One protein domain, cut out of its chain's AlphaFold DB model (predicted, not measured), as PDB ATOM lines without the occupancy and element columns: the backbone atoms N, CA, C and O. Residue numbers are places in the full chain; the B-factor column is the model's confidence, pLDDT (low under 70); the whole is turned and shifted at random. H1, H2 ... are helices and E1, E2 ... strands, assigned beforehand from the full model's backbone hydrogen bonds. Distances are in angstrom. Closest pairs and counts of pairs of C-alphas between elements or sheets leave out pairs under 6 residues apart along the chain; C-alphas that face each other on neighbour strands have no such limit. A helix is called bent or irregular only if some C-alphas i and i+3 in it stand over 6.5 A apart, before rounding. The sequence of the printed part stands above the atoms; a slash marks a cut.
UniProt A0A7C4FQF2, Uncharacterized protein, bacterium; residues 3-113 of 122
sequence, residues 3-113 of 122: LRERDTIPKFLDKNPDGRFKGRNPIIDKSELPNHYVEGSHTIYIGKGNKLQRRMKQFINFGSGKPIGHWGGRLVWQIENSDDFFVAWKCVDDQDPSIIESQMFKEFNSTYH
ATOM      1  N   LEU A   3     230.288 226.860 240.291       95.88
ATOM      2  CA  LEU A   3     231.648 227.368 240.311       95.88
ATOM      3  C   LEU A   3     231.636 228.895 240.323       95.88
ATOM      4  O   LEU A   3     230.795 229.518 239.672       95.88
ATOM      5  N   ARG A   4     232.606 229.486 241.010       94.38
ATOM      6  CA  ARG A   4     232.889 230.918 240.973       94.38
ATOM      7  C   ARG A   4     234.287 231.142 240.423       94.38
ATOM      8  O   ARG A   4     235.232 230.467 240.821       94.38
ATOM      9  N   GLU A   5     234.399 232.102 239.512       89.19
ATOM     10  CA  GLU A   5     235.664 232.442 238.855       89.19
ATOM     11  C   GLU A   5     236.732 232.884 239.854       89.19
ATOM     12  O   GLU A   5     237.878 232.471 239.761       89.19
ATOM     13  N   ARG A   6     236.347 233.687 240.848       85.94
ATOM     14  CA  ARG A   6     237.231 234.074 241.949       85.94
ATOM     15  C   ARG A   6     237.128 233.057 243.082       85.94
ATOM     16  O   ARG A   6     236.032 232.605 243.422       85.94
ATOM     17  N   ASP A   7     238.248 232.779 243.716       77.69
ATOM     18  CA  ASP A   7     238.403 231.877 244.860       77.69
ATOM     19  C   ASP A   7     238.655 232.624 246.188       77.69
ATOM     20  O   ASP A   7     238.793 232.009 247.246       77.69
ATOM     21  N   THR A   8     238.650 233.960 246.152       87.94
ATOM     22  CA  THR A   8     238.728 234.839 247.329       87.94
ATOM     23  C   THR A   8     237.409 234.906 248.097       87.94
ATOM     24  O   THR A   8     236.338 234.670 247.531       87.94
ATOM     25  N   ILE A   9     237.454 235.312 249.369       88.81
ATOM     26  CA  ILE A   9     236.250 235.494 250.198       88.81
ATOM     27  C   ILE A   9     235.278 236.486 249.524       88.81
ATOM     28  O   ILE A   9     235.649 237.636 249.262       88.81
ATOM     29  N   PRO A  10     234.032 236.083 249.215       93.69
ATOM     30  CA  PRO A  10     233.066 236.964 248.587       93.69
ATOM     31  C   PRO A  10     232.354 237.836 249.625       93.69
ATOM     32  O   PRO A  10     232.389 237.580 250.829       93.69
ATOM     33  N   LYS A  11     231.619 238.840 249.146       94.56
ATOM     34  CA  LYS A  11     230.619 239.498 249.983       94.56
ATOM     35  C   LYS A  11     229.411 238.587 250.144       94.56
ATOM     36  O   LYS A  11     228.915 238.001 249.181       94.56
ATOM     37  N   PHE A  12     228.935 238.511 251.376       95.06
ATOM     38  CA  PHE A  12     227.753 237.747 251.727       95.06
ATOM     39  C   PHE A  12     226.530 238.646 251.914       95.06
ATOM     40  O   PHE A  12     226.641 239.805 252.332       95.06
ATOM     41  N   LEU A  13     225.359 238.088 251.630       94.06
ATOM     42  CA  LEU A  13     224.069 238.759 251.709       94.06
ATOM     43  C   LEU A  13     223.311 238.326 252.971       94.06
ATOM     44  O   LEU A  13     223.262 237.143 253.315       94.06
ATOM     45  N   ASP A  14     222.655 239.289 253.621       90.50
ATOM     46  CA  ASP A  14     221.775 239.063 254.783       90.50
ATOM     47  C   ASP A  14     220.455 238.371 254.404       90.50
ATOM     48  O   ASP A  14     219.671 237.955 255.257       90.50
ATOM     49  N   LYS A  15     220.190 238.269 253.101       84.94
ATOM     50  CA  LYS A  15     218.999 237.663 252.519       84.94
ATOM     51  C   LYS A  15     219.394 236.808 251.323       84.94
ATOM     52  O   LYS A  15     220.435 237.025 250.714       84.94
ATOM     53  N   ASN A  16     218.529 235.870 250.969       81.38
ATOM     54  CA  ASN A  16     218.513 235.261 249.648       81.38
ATOM     55  C   ASN A  16     217.137 235.511 249.007       81.38
ATOM     56  O   ASN A  16     216.228 235.995 249.688       81.38
ATOM     57  N   PRO A  17     216.967 235.231 247.709       69.44
ATOM     58  CA  PRO A  17     215.682 235.384 247.038       69.44
ATOM     59  C   PRO A  17     214.632 234.530 247.764       69.44
ATOM     60  O   PRO A  17     214.808 233.321 247.890       69.44
ATOM     61  N   ASP A  18     213.583 235.175 248.292       63.56
ATOM     62  CA  ASP A  18     212.684 234.729 249.381       63.56
ATOM     63  C   ASP A  18     211.775 233.500 249.077       63.56
ATOM     64  O   ASP A  18     210.593 233.447 249.430       63.56
ATOM     65  N   GLY A  19     212.315 232.437 248.479       65.50
ATOM     66  CA  GLY A  19     211.618 231.184 248.189       65.50
ATOM     67  C   GLY A  19     211.368 230.335 249.437       65.50
ATOM     68  O   GLY A  19     212.018 229.311 249.649       65.50
ATOM     69  N   ARG A  20     210.397 230.715 250.274       78.69
ATOM     70  CA  ARG A  20     210.033 229.973 251.498       78.69
ATOM     71  C   ARG A  20     209.084 228.816 251.192       78.69
ATOM     72  O   ARG A  20     207.868 228.919 251.340       78.69
ATOM     73  N   PHE A  21     209.628 227.668 250.793       83.88
ATOM     74  CA  PHE A  21     208.828 226.447 250.682       83.88
ATOM     75  C   PHE A  21     208.405 225.947 252.069       83.88
ATOM     76  O   PHE A  21     209.251 225.659 252.917       83.88
ATOM     77  N   LYS A  22     207.089 225.834 252.296       86.38
ATOM     78  CA  LYS A  22     206.494 225.407 253.579       86.38
ATOM     79  C   LYS A  22     206.961 226.233 254.793       86.38
ATOM     80  O   LYS A  22     207.118 225.689 255.879       86.38
ATOM     81  N   GLY A  23     207.229 227.528 254.610       83.19
ATOM     82  CA  GLY A  23     207.614 228.430 255.706       83.19
ATOM     83  C   GLY A  23     209.029 228.227 256.265       83.19
ATOM     84  O   GLY A  23     209.410 228.919 257.206       83.19
ATOM     85  N   ARG A  24     209.839 227.326 255.693       86.62
ATOM     86  CA  ARG A  24     211.220 227.103 256.147       86.62
ATOM     87  C   ARG A  24     212.117 228.269 255.717       86.62
ATOM     88  O   ARG A  24     212.113 228.629 254.542       86.62
ATOM     89  N   ASN A  25     212.892 228.835 256.650       87.56
ATOM     90  CA  ASN A  25     213.847 229.910 256.366       87.56
ATOM     91  C   ASN A  25     215.166 229.333 255.815       87.56
ATOM     92  O   ASN A  25     215.842 228.616 256.550       87.56
ATOM     93  N   PRO A  26     215.541 229.603 254.552       87.88
ATOM     94  CA  PRO A  26     216.768 229.063 253.970       87.88
ATOM     95  C   PRO A  26     218.038 229.846 254.326       87.88
ATOM     96  O   PRO A  26     219.129 229.357 254.032       87.88
ATOM     97  N   ILE A  27     217.890 231.030 254.920       90.19
ATOM     98  CA  ILE A  27     218.965 231.964 255.265       90.19
ATOM     99  C   ILE A  27     219.627 231.520 256.574       90.19
ATOM    100  O   ILE A  27     218.929 231.150 257.519       90.19
ATOM    101  N   ILE A  28     220.955 231.587 256.636       90.88
ATOM    102  CA  ILE A  28     221.702 231.588 257.904       90.88
ATOM    103  C   ILE A  28     222.308 232.970 258.160       90.88
ATOM    104  O   ILE A  28     222.414 233.774 257.231       90.88
ATOM    105  N   ASP A  29     222.691 233.234 259.412       91.94
ATOM    106  CA  ASP A  29     223.290 234.507 259.811       91.94
ATOM    107  C   ASP A  29     224.524 234.820 258.959       91.94
ATOM    108  O   ASP A  29     225.385 233.966 258.729       91.94
ATOM    109  N   LYS A  30     224.604 236.058 258.471       92.75
ATOM    110  CA  LYS A  30     225.706 236.496 257.625       92.75
ATOM    111  C   LYS A  30     227.056 236.398 258.329       92.75
ATOM    112  O   LYS A  30     228.046 236.104 257.663       92.75
ATOM    113  N   SER A  31     227.097 236.610 259.642       92.69
ATOM    114  CA  SER A  31     228.317 236.494 260.448       92.69
ATOM    115  C   SER A  31     228.872 235.065 260.493       92.69
ATOM    116  O   SER A  31     230.078 234.890 260.649       92.69
ATOM    117  N   GLU A  32     228.034 234.052 260.254       92.31
ATOM    118  CA  GLU A  32     228.439 232.644 260.213       92.31
ATOM    119  C   GLU A  32     228.994 232.227 258.841       92.31
ATOM    120  O   GLU A  32     229.772 231.277 258.742       92.31
ATOM    121  N   LEU A  33     228.615 232.906 257.753       92.56
ATOM    122  CA  LEU A  33     228.981 232.504 256.385       92.56
ATOM    123  C   LEU A  33     230.503 232.457 256.132       92.56
ATOM    124  O   LEU A  33     230.941 231.501 255.483       92.56
ATOM    125  N   PRO A  34     231.332 233.394 256.643       92.38
ATOM    126  CA  PRO A  34     232.783 233.339 256.464       92.38
ATOM    127  C   PRO A  34     233.433 232.080 257.050       92.38
ATOM    128  O   PRO A  34     234.320 231.510 256.418       92.38
ATOM    129  N   ASN A  35     232.963 231.589 258.203       91.06
ATOM    130  CA  ASN A  35     233.520 230.397 258.868       91.06
ATOM    131  C   ASN A  35     233.410 229.143 257.986       91.06
ATOM    132  O   ASN A  35     234.267 228.252 257.987       91.06
ATOM    133  N   HIS A  36     232.339 229.119 257.202       90.38
ATOM    134  CA  HIS A  36     231.924 228.040 256.327       90.38
ATOM    135  C   HIS A  36     232.511 228.130 254.916       90.38
ATOM    136  O   HIS A  36     232.471 227.150 254.171       90.38
ATOM    137  N   TYR A  37     233.017 229.300 254.521       93.25
ATOM    138  CA  TYR A  37     233.610 229.486 253.206       93.25
ATOM    139  C   TYR A  37     235.010 228.861 253.141       93.25
ATOM    140  O   TYR A  37     235.729 228.741 254.142       93.25
ATOM    141  N   VAL A  38     235.378 228.433 251.938       93.25
ATOM    142  CA  VAL A  38     236.661 227.795 251.647       93.25
ATOM    143  C   VAL A  38     237.390 228.675 250.644       93.25
ATOM    144  O   VAL A  38     237.100 228.630 249.451       93.25
ATOM    145  N   GLU A  39     238.296 229.508 251.147       91.94
ATOM    146  CA  GLU A  39     239.188 230.313 250.311       91.94
ATOM    147  C   GLU A  39     240.108 229.406 249.480       91.94
ATOM    148  O   GLU A  39     240.517 228.338 249.941       91.94
ATOM    149  N   GLY A  40     240.381 229.796 248.235       91.56
ATOM    150  CA  GLY A  40     241.142 228.991 247.273       91.56
ATOM    151  C   GLY A  40     240.300 227.969 246.498       91.56
ATOM    152  O   GLY A  40     240.783 227.371 245.540       91.56
ATOM    153  N   SER A  41     239.023 227.775 246.856       93.88
ATOM    154  CA  SER A  41     238.115 226.911 246.097       93.88
ATOM    155  C   SER A  41     237.248 227.693 245.113       93.88
ATOM    156  O   SER A  41     236.383 228.480 245.503       93.88
ATOM    157  N   HIS A  42     237.345 227.342 243.831       94.69
ATOM    158  CA  HIS A  42     236.358 227.750 242.825       94.69
ATOM    159  C   HIS A  42     235.017 227.022 242.971       94.69
ATOM    160  O   HIS A  42     233.991 227.512 242.507       94.69
ATOM    161  N   THR A  43     234.988 225.837 243.591       95.62
ATOM    162  CA  THR A  43     233.754 225.051 243.736       95.62
ATOM    163  C   THR A  43     232.996 225.465 244.993       95.62
ATOM    164  O   THR A  43     233.521 225.381 246.101       95.62
ATOM    165  N   ILE A  44     231.734 225.866 244.824       95.06
ATOM    166  CA  ILE A  44     230.865 226.332 245.921       95.06
ATOM    167  C   ILE A  44     229.832 225.270 246.306       95.06
ATOM    168  O   ILE A  44     229.480 225.116 247.479       95.06
ATOM    169  N   TYR A  45     229.326 224.540 245.310       95.62
ATOM    170  CA  TYR A  45     228.262 223.558 245.489       95.62
ATOM    171  C   TYR A  45     228.438 222.371 244.548       95.62
ATOM    172  O   TYR A  45     228.644 222.534 243.340       95.62
ATOM    173  N   ILE A  46     228.239 221.168 245.075       95.56
ATOM    174  CA  ILE A  46     228.044 219.964 244.270       95.56
ATOM    175  C   ILE A  46     226.705 219.346 244.654       95.56
ATOM    176  O   ILE A  46     226.376 219.191 245.825       95.56
ATOM    177  N   GLY A  47     225.917 218.990 243.651       93.38
ATOM    178  CA  GLY A  47     224.695 218.230 243.841       93.38
ATOM    179  C   GLY A  47     224.562 217.179 242.756       93.38
ATOM    180  O   GLY A  47     225.237 217.242 241.727       93.38
ATOM    181  N   LYS A  48     223.645 216.245 242.983       92.69
ATOM    182  CA  LYS A  48     223.345 215.135 242.078       92.69
ATOM    183  C   LYS A  48     221.878 215.091 241.656       92.69
ATOM    184  O   LYS A  48     221.006 215.705 242.285       92.69
ATOM    185  N   GLY A  49     221.586 214.299 240.626       90.19
ATOM    186  CA  GLY A  49     220.218 213.889 240.319       90.19
ATOM    187  C   GLY A  49     220.072 213.079 239.033       90.19
ATOM    188  O   GLY A  49     220.641 213.433 238.010       90.19
ATOM    189  N   ASN A  50     219.199 212.069 239.070       87.31
ATOM    190  CA  ASN A  50     218.906 211.177 237.933       87.31
ATOM    191  C   ASN A  50     218.168 211.885 236.779       87.31
ATOM    192  O   ASN A  50     218.135 211.402 235.656       87.31
ATOM    193  N   LYS A  51     217.529 213.030 237.058       90.38
ATOM    194  CA  LYS A  51     216.910 213.918 236.057       90.38
ATOM    195  C   LYS A  51     217.516 215.309 236.196       90.38
ATOM    196  O   LYS A  51     216.902 216.196 236.802       90.38
ATOM    197  N   LEU A  52     218.734 215.474 235.682       90.38
ATOM    198  CA  LEU A  52     219.559 216.665 235.890       90.38
ATOM    199  C   LEU A  52     218.839 217.957 235.480       90.38
ATOM    200  O   LEU A  52     218.757 218.878 236.285       90.38
ATOM    201  N   GLN A  53     218.213 217.997 234.298       91.75
ATOM    202  CA  GLN A  53     217.467 219.172 233.819       91.75
ATOM    203  C   GLN A  53     216.391 219.633 234.815       91.75
ATOM    204  O   GLN A  53     216.298 220.815 235.148       91.75
ATOM    205  N   ARG A  54     215.597 218.695 235.350       92.88
ATOM    206  CA  ARG A  54     214.571 219.002 236.357       92.88
ATOM    207  C   ARG A  54     215.207 219.542 237.636       92.88
ATOM    208  O   ARG A  54     214.683 220.489 238.220       92.88
ATOM    209  N   ARG A  55     216.318 218.946 238.075       91.75
ATOM    210  CA  ARG A  55     217.021 219.355 239.296       91.75
ATOM    211  C   ARG A  55     217.633 220.749 239.157       91.75
ATOM    212  O   ARG A  55     217.470 221.552 240.070       91.75
ATOM    213  N   MET A  56     218.242 221.055 238.012       92.38
ATOM    214  CA  MET A  56     218.766 222.386 237.689       92.38
ATOM    215  C   MET A  56     217.647 223.428 237.656       92.38
ATOM    216  O   MET A  56     217.760 224.465 238.299       92.38
ATOM    217  N   LYS A  57     216.509 223.123 237.015       93.56
ATOM    218  CA  LYS A  57     215.343 224.019 237.017       93.56
ATOM    219  C   LYS A  57     214.826 224.300 238.432       93.56
ATOM    220  O   LYS A  57     214.445 225.426 238.721       93.56
ATOM    221  N   GLN A  58     214.799 223.299 239.316       92.38
ATOM    222  CA  GLN A  58     214.427 223.499 240.724       92.38
ATOM    223  C   GLN A  58     215.427 224.391 241.465       92.38
ATOM    224  O   GLN A  58     214.995 225.267 242.205       92.38
ATOM    225  N   PHE A  59     216.726 224.171 241.255       92.19
ATOM    226  CA  PHE A  59     217.794 224.973 241.852       92.19
ATOM    227  C   PHE A  59     217.701 226.445 241.423       92.19
ATOM    228  O   PHE A  59     217.653 227.320 242.282       92.19
ATOM    229  N   ILE A  60     217.557 226.711 240.120       91.44
ATOM    230  CA  ILE A  60     217.405 228.069 239.568       91.44
ATOM    231  C   ILE A  60     216.106 228.720 240.053       91.44
ATOM    232  O   ILE A  60     216.116 229.855 240.504       91.44
ATOM    233  N   ASN A  61     214.976 228.006 240.011       92.31
ATOM    234  CA  ASN A  61     213.700 228.540 240.495       92.31
ATOM    235  C   ASN A  61     213.738 228.887 241.990       92.31
ATOM    236  O   ASN A  61     213.110 229.854 242.406       92.31
ATOM    237  N   PHE A  62     214.442 228.089 242.795       91.38
ATOM    238  CA  PHE A  62     214.672 228.407 244.199       91.38
ATOM    239  C   PHE A  62     215.495 229.695 244.326       91.38
ATOM    240  O   PHE A  62     215.080 230.608 245.032       91.38
ATOM    241  N   GLY A  63     216.596 229.799 243.575       89.69
ATOM    242  CA  GLY A  63     217.408 231.013 243.481       89.69
ATOM    243  C   GLY A  63     216.660 232.226 242.944       89.69
ATOM    244  O   GLY A  63     217.023 233.342 243.254       89.69
ATOM    245  N   SER A  64     215.564 232.045 242.208       89.88
ATOM    246  CA  SER A  64     214.701 233.142 241.763       89.88
ATOM    247  C   SER A  64     213.571 233.464 242.756       89.88
ATOM    248  O   SER A  64     212.581 234.082 242.370       89.88
ATOM    249  N   GLY A  65     213.630 232.955 243.992       89.62
ATOM    250  CA  GLY A  65     212.642 233.219 245.040       89.62
ATOM    251  C   GLY A  65     211.337 232.423 244.939       89.62
ATOM    252  O   GLY A  65     210.369 232.740 245.627       89.62
ATOM    253  N   LYS A  66     211.256 231.377 244.104       90.75
ATOM    254  CA  LYS A  66     210.036 230.553 244.034       90.75
ATOM    255  C   LYS A  66     209.970 229.586 245.221       90.75
ATOM    256  O   LYS A  66     210.982 228.966 245.560       90.75
ATOM    257  N   PRO A  67     208.782 229.353 245.808       89.12
ATOM    258  CA  PRO A  67     208.604 228.420 246.918       89.12
ATOM    259  C   PRO A  67     208.656 226.967 246.415       89.12
ATOM    260  O   PRO A  67     207.635 226.308 246.234       89.12
ATOM    261  N   ILE A  68     209.860 226.457 246.159       88.62
ATOM    262  CA  ILE A  68     210.117 225.097 245.667       88.62
ATOM    263  C   ILE A  68     210.810 224.282 246.756       88.62
ATOM    264  O   ILE A  68     211.687 224.785 247.452       88.62
ATOM    265  N   GLY A  69     210.459 222.997 246.876       85.88
ATOM    266  CA  GLY A  69     211.108 222.039 247.777       85.88
ATOM    267  C   GLY A  69     212.542 221.689 247.368       85.88
ATOM    268  O   GLY A  69     212.839 220.542 247.032       85.88
ATOM    269  N   HIS A  70     213.430 222.678 247.377       85.88
ATOM    270  CA  HIS A  70     214.859 222.557 247.141       85.88
ATOM    271  C   HIS A  70     215.597 223.111 248.363       85.88
ATOM    272  O   HIS A  70     215.283 224.196 248.830       85.88
ATOM    273  N   TRP A  71     216.535 222.345 248.923       86.56
ATOM    274  CA  TRP A  71     217.235 222.739 250.156       86.56
ATOM    275  C   TRP A  71     218.757 222.728 250.020       86.56
ATOM    276  O   TRP A  71     219.440 223.614 250.532       86.56
ATOM    277  N   GLY A  72     219.298 221.723 249.324       88.50
ATOM    278  CA  GLY A  72     220.725 221.685 248.999       88.50
ATOM    279  C   GLY A  72     221.114 222.891 248.148       88.50
ATOM    280  O   GLY A  72     220.316 223.347 247.336       88.50
ATOM    281  N   GLY A  73     222.311 223.438 248.355       90.88
ATOM    282  CA  GLY A  73     222.796 224.558 247.553       90.88
ATOM    283  C   GLY A  73     222.176 225.916 247.893       90.88
ATOM    284  O   GLY A  73     222.573 226.909 247.298       90.88
ATOM    285  N   ARG A  74     221.243 226.015 248.853       91.75
ATOM    286  CA  ARG A  74     220.550 227.281 249.179       91.75
ATOM    287  C   ARG A  74     221.489 228.438 249.556       91.75
ATOM    288  O   ARG A  74     221.134 229.591 249.334       91.75
ATOM    289  N   LEU A  75     222.661 228.126 250.119       93.25
ATOM    290  CA  LEU A  75     223.648 229.129 250.528       93.25
ATOM    291  C   LEU A  75     224.365 229.771 249.337       93.25
ATOM    292  O   LEU A  75     224.875 230.872 249.490       93.25
ATOM    293  N   VAL A  76     224.351 229.146 248.148       94.31
ATOM    294  CA  VAL A  76     224.853 229.776 246.908       94.31
ATOM    295  C   VAL A  76     224.237 231.164 246.732       94.31
ATOM    296  O   VAL A  76     224.931 232.113 246.390       94.31
ATOM    297  N   TRP A  77     222.950 231.288 247.052       93.50
ATOM    298  CA  TRP A  77     222.171 232.511 246.889       93.50
ATOM    299  C   TRP A  77     222.371 233.543 248.013       93.50
ATOM    300  O   TRP A  77     221.755 234.601 247.969       93.50
ATOM    301  N   GLN A  78     223.202 233.250 249.024       93.81
ATOM    302  CA  GLN A  78     223.672 234.224 250.022       93.81
ATOM    303  C   GLN A  78     225.051 234.802 249.669       93.81
ATOM    304  O   GLN A  78     225.646 235.509 250.483       93.81
ATOM    305  N   ILE A  79     225.568 234.518 248.470       94.06
ATOM    306  CA  ILE A  79     226.775 235.144 247.934       94.06
ATOM    307  C   ILE A  79     226.378 236.207 246.901       94.06
ATOM    308  O   ILE A  79     225.531 235.971 246.037       94.06
ATOM    309  N   GLU A  80     226.996 237.384 247.002       93.12
ATOM    310  CA  GLU A  80     226.828 238.478 246.042       93.12
ATOM    311  C   GLU A  80     227.287 238.064 244.632       93.12
ATOM    312  O   GLU A  80     228.276 237.341 244.480       93.12
ATOM    313  N   ASN A  81     226.587 238.554 243.602       91.94
ATOM    314  CA  ASN A  81     226.844 238.245 242.188       91.94
ATOM    315  C   ASN A  81     226.745 236.742 241.864       91.94
ATOM    316  O   ASN A  81     227.503 236.209 241.060       91.94
ATOM    317  N   SER A  82     225.802 236.039 242.503       92.00
ATOM    318  CA  SER A  82     225.547 234.620 242.213       92.00
ATOM    319  C   SER A  82     225.014 234.363 240.796       92.00
ATOM    320  O   SER A  82     225.095 233.229 240.326       92.00
ATOM    321  N   ASP A  83     224.552 235.401 240.093       89.81
ATOM    322  CA  ASP A  83     224.179 235.347 238.674       89.81
ATOM    323  C   ASP A  83     225.386 235.113 237.742       89.81
ATOM    324  O   ASP A  83     225.218 234.560 236.656       89.81
ATOM    325  N   ASP A  84     226.605 235.443 238.189       92.19
ATOM    326  CA  ASP A  84     227.848 235.246 237.424       92.19
ATOM    327  C   ASP A  84     228.432 233.833 237.597       92.19
ATOM    328  O   ASP A  84     229.493 233.503 237.061       92.19
ATOM    329  N   PHE A  85     227.794 232.979 238.403       94.50
ATOM    330  CA  PHE A  85     228.336 231.659 238.700       94.50
ATOM    331  C   PHE A  85     228.151 230.693 237.535       94.50
ATOM    332  O   PHE A  85     227.083 230.580 236.931       94.50
ATOM    333  N   PHE A  86     229.178 229.885 237.288       95.69
ATOM    334  CA  PHE A  86     229.117 228.849 236.270       95.69
ATOM    335  C   PHE A  86     228.444 227.597 236.823       95.69
ATOM    336  O   PHE A  86     228.825 227.060 237.867       95.69
ATOM    337  N   VAL A  87     227.471 227.078 236.078       93.50
ATOM    338  CA  VAL A  87     226.868 225.773 236.350       93.50
ATOM    339  C   VAL A  87     227.482 224.743 235.410       93.50
ATOM    340  O   VAL A  87     227.248 224.771 234.206       93.50
ATOM    341  N   ALA A  88     228.239 223.806 235.976       93.62
ATOM    342  CA  ALA A  88     228.835 222.688 235.250       93.62
ATOM    343  C   ALA A  88     228.176 221.363 235.649       93.62
ATOM    344  O   ALA A  88     227.710 221.198 236.784       93.62
ATOM    345  N   TRP A  89     228.159 220.383 234.749       93.56
ATOM    346  CA  TRP A  89     227.665 219.040 235.046       93.56
ATOM    347  C   TRP A  89     228.588 217.961 234.497       93.56
ATOM    348  O   TRP A  89     229.276 218.150 233.500       93.56
ATOM    349  N   LYS A  90     228.573 216.813 235.173       91.25
ATOM    350  CA  LYS A  90     229.263 215.593 234.768       91.25
ATOM    351  C   LYS A  90     228.206 214.518 234.539       91.25
ATOM    352  O   LYS A  90     227.446 214.220 235.460       91.25
ATOM    353  N   CYS A  91     228.137 213.985 233.323       90.81
ATOM    354  CA  CYS A  91     227.313 212.815 233.030       90.81
ATOM    355  C   CYS A  91     227.972 211.574 233.641       90.81
ATOM    356  O   CYS A  91     229.197 211.442 233.618       90.81
ATOM    357  N   VAL A  92     227.155 210.719 234.248       88.31
ATOM    358  CA  VAL A  92     227.577 209.478 234.898       88.31
ATOM    359  C   VAL A  92     226.610 208.409 234.413       88.31
ATOM    360  O   VAL A  92     225.444 208.417 234.795       88.31
ATOM    361  N   ASP A  93     227.061 207.589 233.471       79.19
ATOM    362  CA  ASP A  93     226.159 206.692 232.744       79.19
ATOM    363  C   ASP A  93     225.888 205.421 233.565       79.19
ATOM    364  O   ASP A  93     224.745 205.148 233.926       79.19
ATOM    365  N   ASP A  94     226.950 204.722 233.984       78.12
ATOM    366  CA  ASP A  94     226.857 203.400 234.632       78.12
ATOM    367  C   ASP A  94     227.104 203.412 236.149       78.12
ATOM    368  O   ASP A  94     227.208 202.367 236.794       78.12
ATOM    369  N   GLN A  95     227.244 204.595 236.745       81.62
ATOM    370  CA  GLN A  95     227.564 204.740 238.163       81.62
ATOM    371  C   GLN A  95     226.463 205.502 238.888       81.62
ATOM    372  O   GLN A  95     225.966 206.511 238.392       81.62
ATOM    373  N   ASP A  96     226.114 205.053 240.098       88.88
ATOM    374  CA  ASP A  96     225.208 205.803 240.967       88.88
ATOM    375  C   ASP A  96     225.793 207.211 241.200       88.88
ATOM    376  O   ASP A  96     226.893 207.332 241.761       88.88
ATOM    377  N   PRO A  97     225.075 208.294 240.832       91.00
ATOM    378  CA  PRO A  97     225.522 209.666 241.067       91.00
ATOM    379  C   PRO A  97     225.905 209.949 242.526       91.00
ATOM    380  O   PRO A  97     226.680 210.863 242.799       91.00
ATOM    381  N   SER A  98     225.369 209.180 243.477       91.19
ATOM    382  CA  SER A  98     225.708 209.245 244.899       91.19
ATOM    383  C   SER A  98     227.135 208.808 245.202       91.19
ATOM    384  O   SER A  98     227.753 209.378 246.101       91.19
ATOM    385  N   ILE A  99     227.658 207.823 244.468       93.19
ATOM    386  CA  ILE A  99     229.036 207.347 244.624       93.19
ATOM    387  C   ILE A  99     229.990 208.438 244.143       93.19
ATOM    388  O   ILE A  99     230.881 208.837 244.893       93.19
ATOM    389  N   ILE A 100     229.738 208.989 242.952       93.94
ATOM    390  CA  ILE A 100     230.545 210.071 242.377       93.94
ATOM    391  C   ILE A 100     230.501 211.328 243.251       93.94
ATOM    392  O   ILE A 100     231.544 211.882 243.579       93.94
ATOM    393  N   GLU A 101     229.317 211.754 243.701       94.25
ATOM    394  CA  GLU A 101     229.180 212.892 244.622       94.25
ATOM    395  C   GLU A 101     229.995 212.674 245.907       94.25
ATOM    396  O   GLU A 101     230.706 213.574 246.357       94.25
ATOM    397  N   SER A 102     229.941 211.466 246.475       94.56
ATOM    398  CA  SER A 102     230.691 211.136 247.689       94.56
ATOM    399  C   SER A 102     232.203 211.146 247.461       94.56
ATOM    400  O   SER A 102     232.938 211.578 248.346       94.56
ATOM    401  N   GLN A 103     232.678 210.691 246.299       95.44
ATOM    402  CA  GLN A 103     234.094 210.769 245.926       95.44
ATOM    403  C   GLN A 103     234.549 212.224 245.799       95.44
ATOM    404  O   GLN A 103     235.526 212.603 246.436       95.44
ATOM    405  N   MET A 104     233.781 213.065 245.104       95.56
ATOM    406  CA  MET A 104     234.098 214.489 244.961       95.56
ATOM    407  C   MET A 104     234.120 215.219 246.312       95.56
ATOM    408  O   MET A 104     234.961 216.086 246.531       95.56
ATOM    409  N   PHE A 105     233.238 214.861 247.254       95.50
ATOM    410  CA  PHE A 105     233.304 215.393 248.619       95.50
ATOM    411  C   PHE A 105     234.546 214.932 249.380       95.50
ATOM    412  O   PHE A 105     235.132 215.732 250.107       95.50
ATOM    413  N   LYS A 106     234.951 213.666 249.230       96.69
ATOM    414  CA  LYS A 106     236.178 213.152 249.853       96.69
ATOM    415  C   LYS A 106     237.413 213.858 249.306       96.69
ATOM    416  O   LYS A 106     238.240 214.291 250.100       96.69
ATOM    417  N   GLU A 107     237.503 214.011 247.988       96.38
ATOM    418  CA  GLU A 107     238.582 214.747 247.323       96.38
ATOM    419  C   GLU A 107     238.629 216.192 247.823       96.38
ATOM    420  O   GLU A 107     239.655 216.632 248.337       96.38
ATOM    421  N   PHE A 108     237.490 216.888 247.811       95.75
ATOM    422  CA  PHE A 108     237.397 218.255 248.315       95.75
ATOM    423  C   PHE A 108     237.871 218.376 249.770       95.75
ATOM    424  O   PHE A 108     238.701 219.224 250.095       95.75
ATOM    425  N   ASN A 109     237.384 217.500 250.651       95.25
ATOM    426  CA  ASN A 109     237.769 217.513 252.058       95.25
ATOM    427  C   ASN A 109     239.243 217.133 252.263       95.25
ATOM    428  O   ASN A 109     239.868 217.616 253.201       95.25
ATOM    429  N   SER A 110     239.817 216.286 251.405       96.69
ATOM    430  CA  SER A 110     241.243 215.955 251.464       96.69
ATOM    431  C   SER A 110     242.135 217.140 251.090       96.69
ATOM    432  O   SER A 110     243.199 217.293 251.676       96.69
ATOM    433  N   THR A 111     241.681 217.995 250.166       95.88
ATOM    434  CA  THR A 111     242.418 219.183 249.712       95.88
ATOM    435  C   THR A 111     242.266 220.366 250.665       95.88
ATOM    436  O   THR A 111     243.247 221.036 250.963       95.88
ATOM    437  N   TYR A 112     241.047 220.633 251.143       94.81
ATOM    438  CA  TYR A 112     240.733 221.861 251.888       94.81
ATOM    439  C   TYR A 112     240.459 221.646 253.381       94.81
ATOM    440  O   TYR A 112     240.255 222.617 254.106       94.81
ATOM    441  N   HIS A 113     240.388 220.392 253.844       94.38
ATOM    442  CA  HIS A 113     240.053 220.029 255.230       94.38
ATOM    443  C   HIS A 113     238.737 220.647 255.744       94.38
ATOM    444  O   HIS A 113     238.543 220.836 256.946       94.38
TER     445      HIS A 113
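What this domain is: This is residues 3 to 113 of the 122 residues of an uncharacterized protein of bacterium (UniProt A0A7C4FQF2). With little regular structure, this domain winds long loops round a small core of strand E1 and short helix H3, while helices H4, H2 and H1 stand round it, apart from one another. The printed part has 111 residues, with named elements in the order H1, E1, H2, H3, H4; these hold 43 residues, mostly helix. It is compact, with a radius of gyration of the C-alphas of 14.4 A and spans of 40 by 31 by 23 A.

Where its parts are: H4, residues 97 to 112, runs 22.3 A from C-alpha 97 at (225.522, 209.666, 241.067) to C-alpha 112 at (240.733, 221.861, 251.888). E1 is residues 43 to 45, H3 residues 74 to 78, H2 residues 52 to 63, 16.4 A long, and H1 residues 30 to 36.

How they stand to each other: H4 touches no helix. E1 pairs with no named strand; its closest C-alphas to H3, Ile 44 and Val 76, are 7.0 A apart. H2, with residues 62 to 63 alone, only just touches H3, with 3 pairs of C-alphas within 8 A, the closest Gly 63 and Trp 77 at 6.0 A. H1 is irregular, but only just: C-alphas 31 and 34 are 6.8 A apart. Every O i to N i+4 pair is within hydrogen-bond range in H2 and H4, but 0 of 3 in H1 and 0 of 1 in H3, where O i to N i+3 has 3 of 4 and 2 of 2.

The domain as a whole: The farthest C-alphas, Ser 31 and Asp 94, are 42.0 A apart. The printed part has no cut; the link from H3 to H4 is long, 18 residues. Residues 17 to 19 have pLDDT under 70.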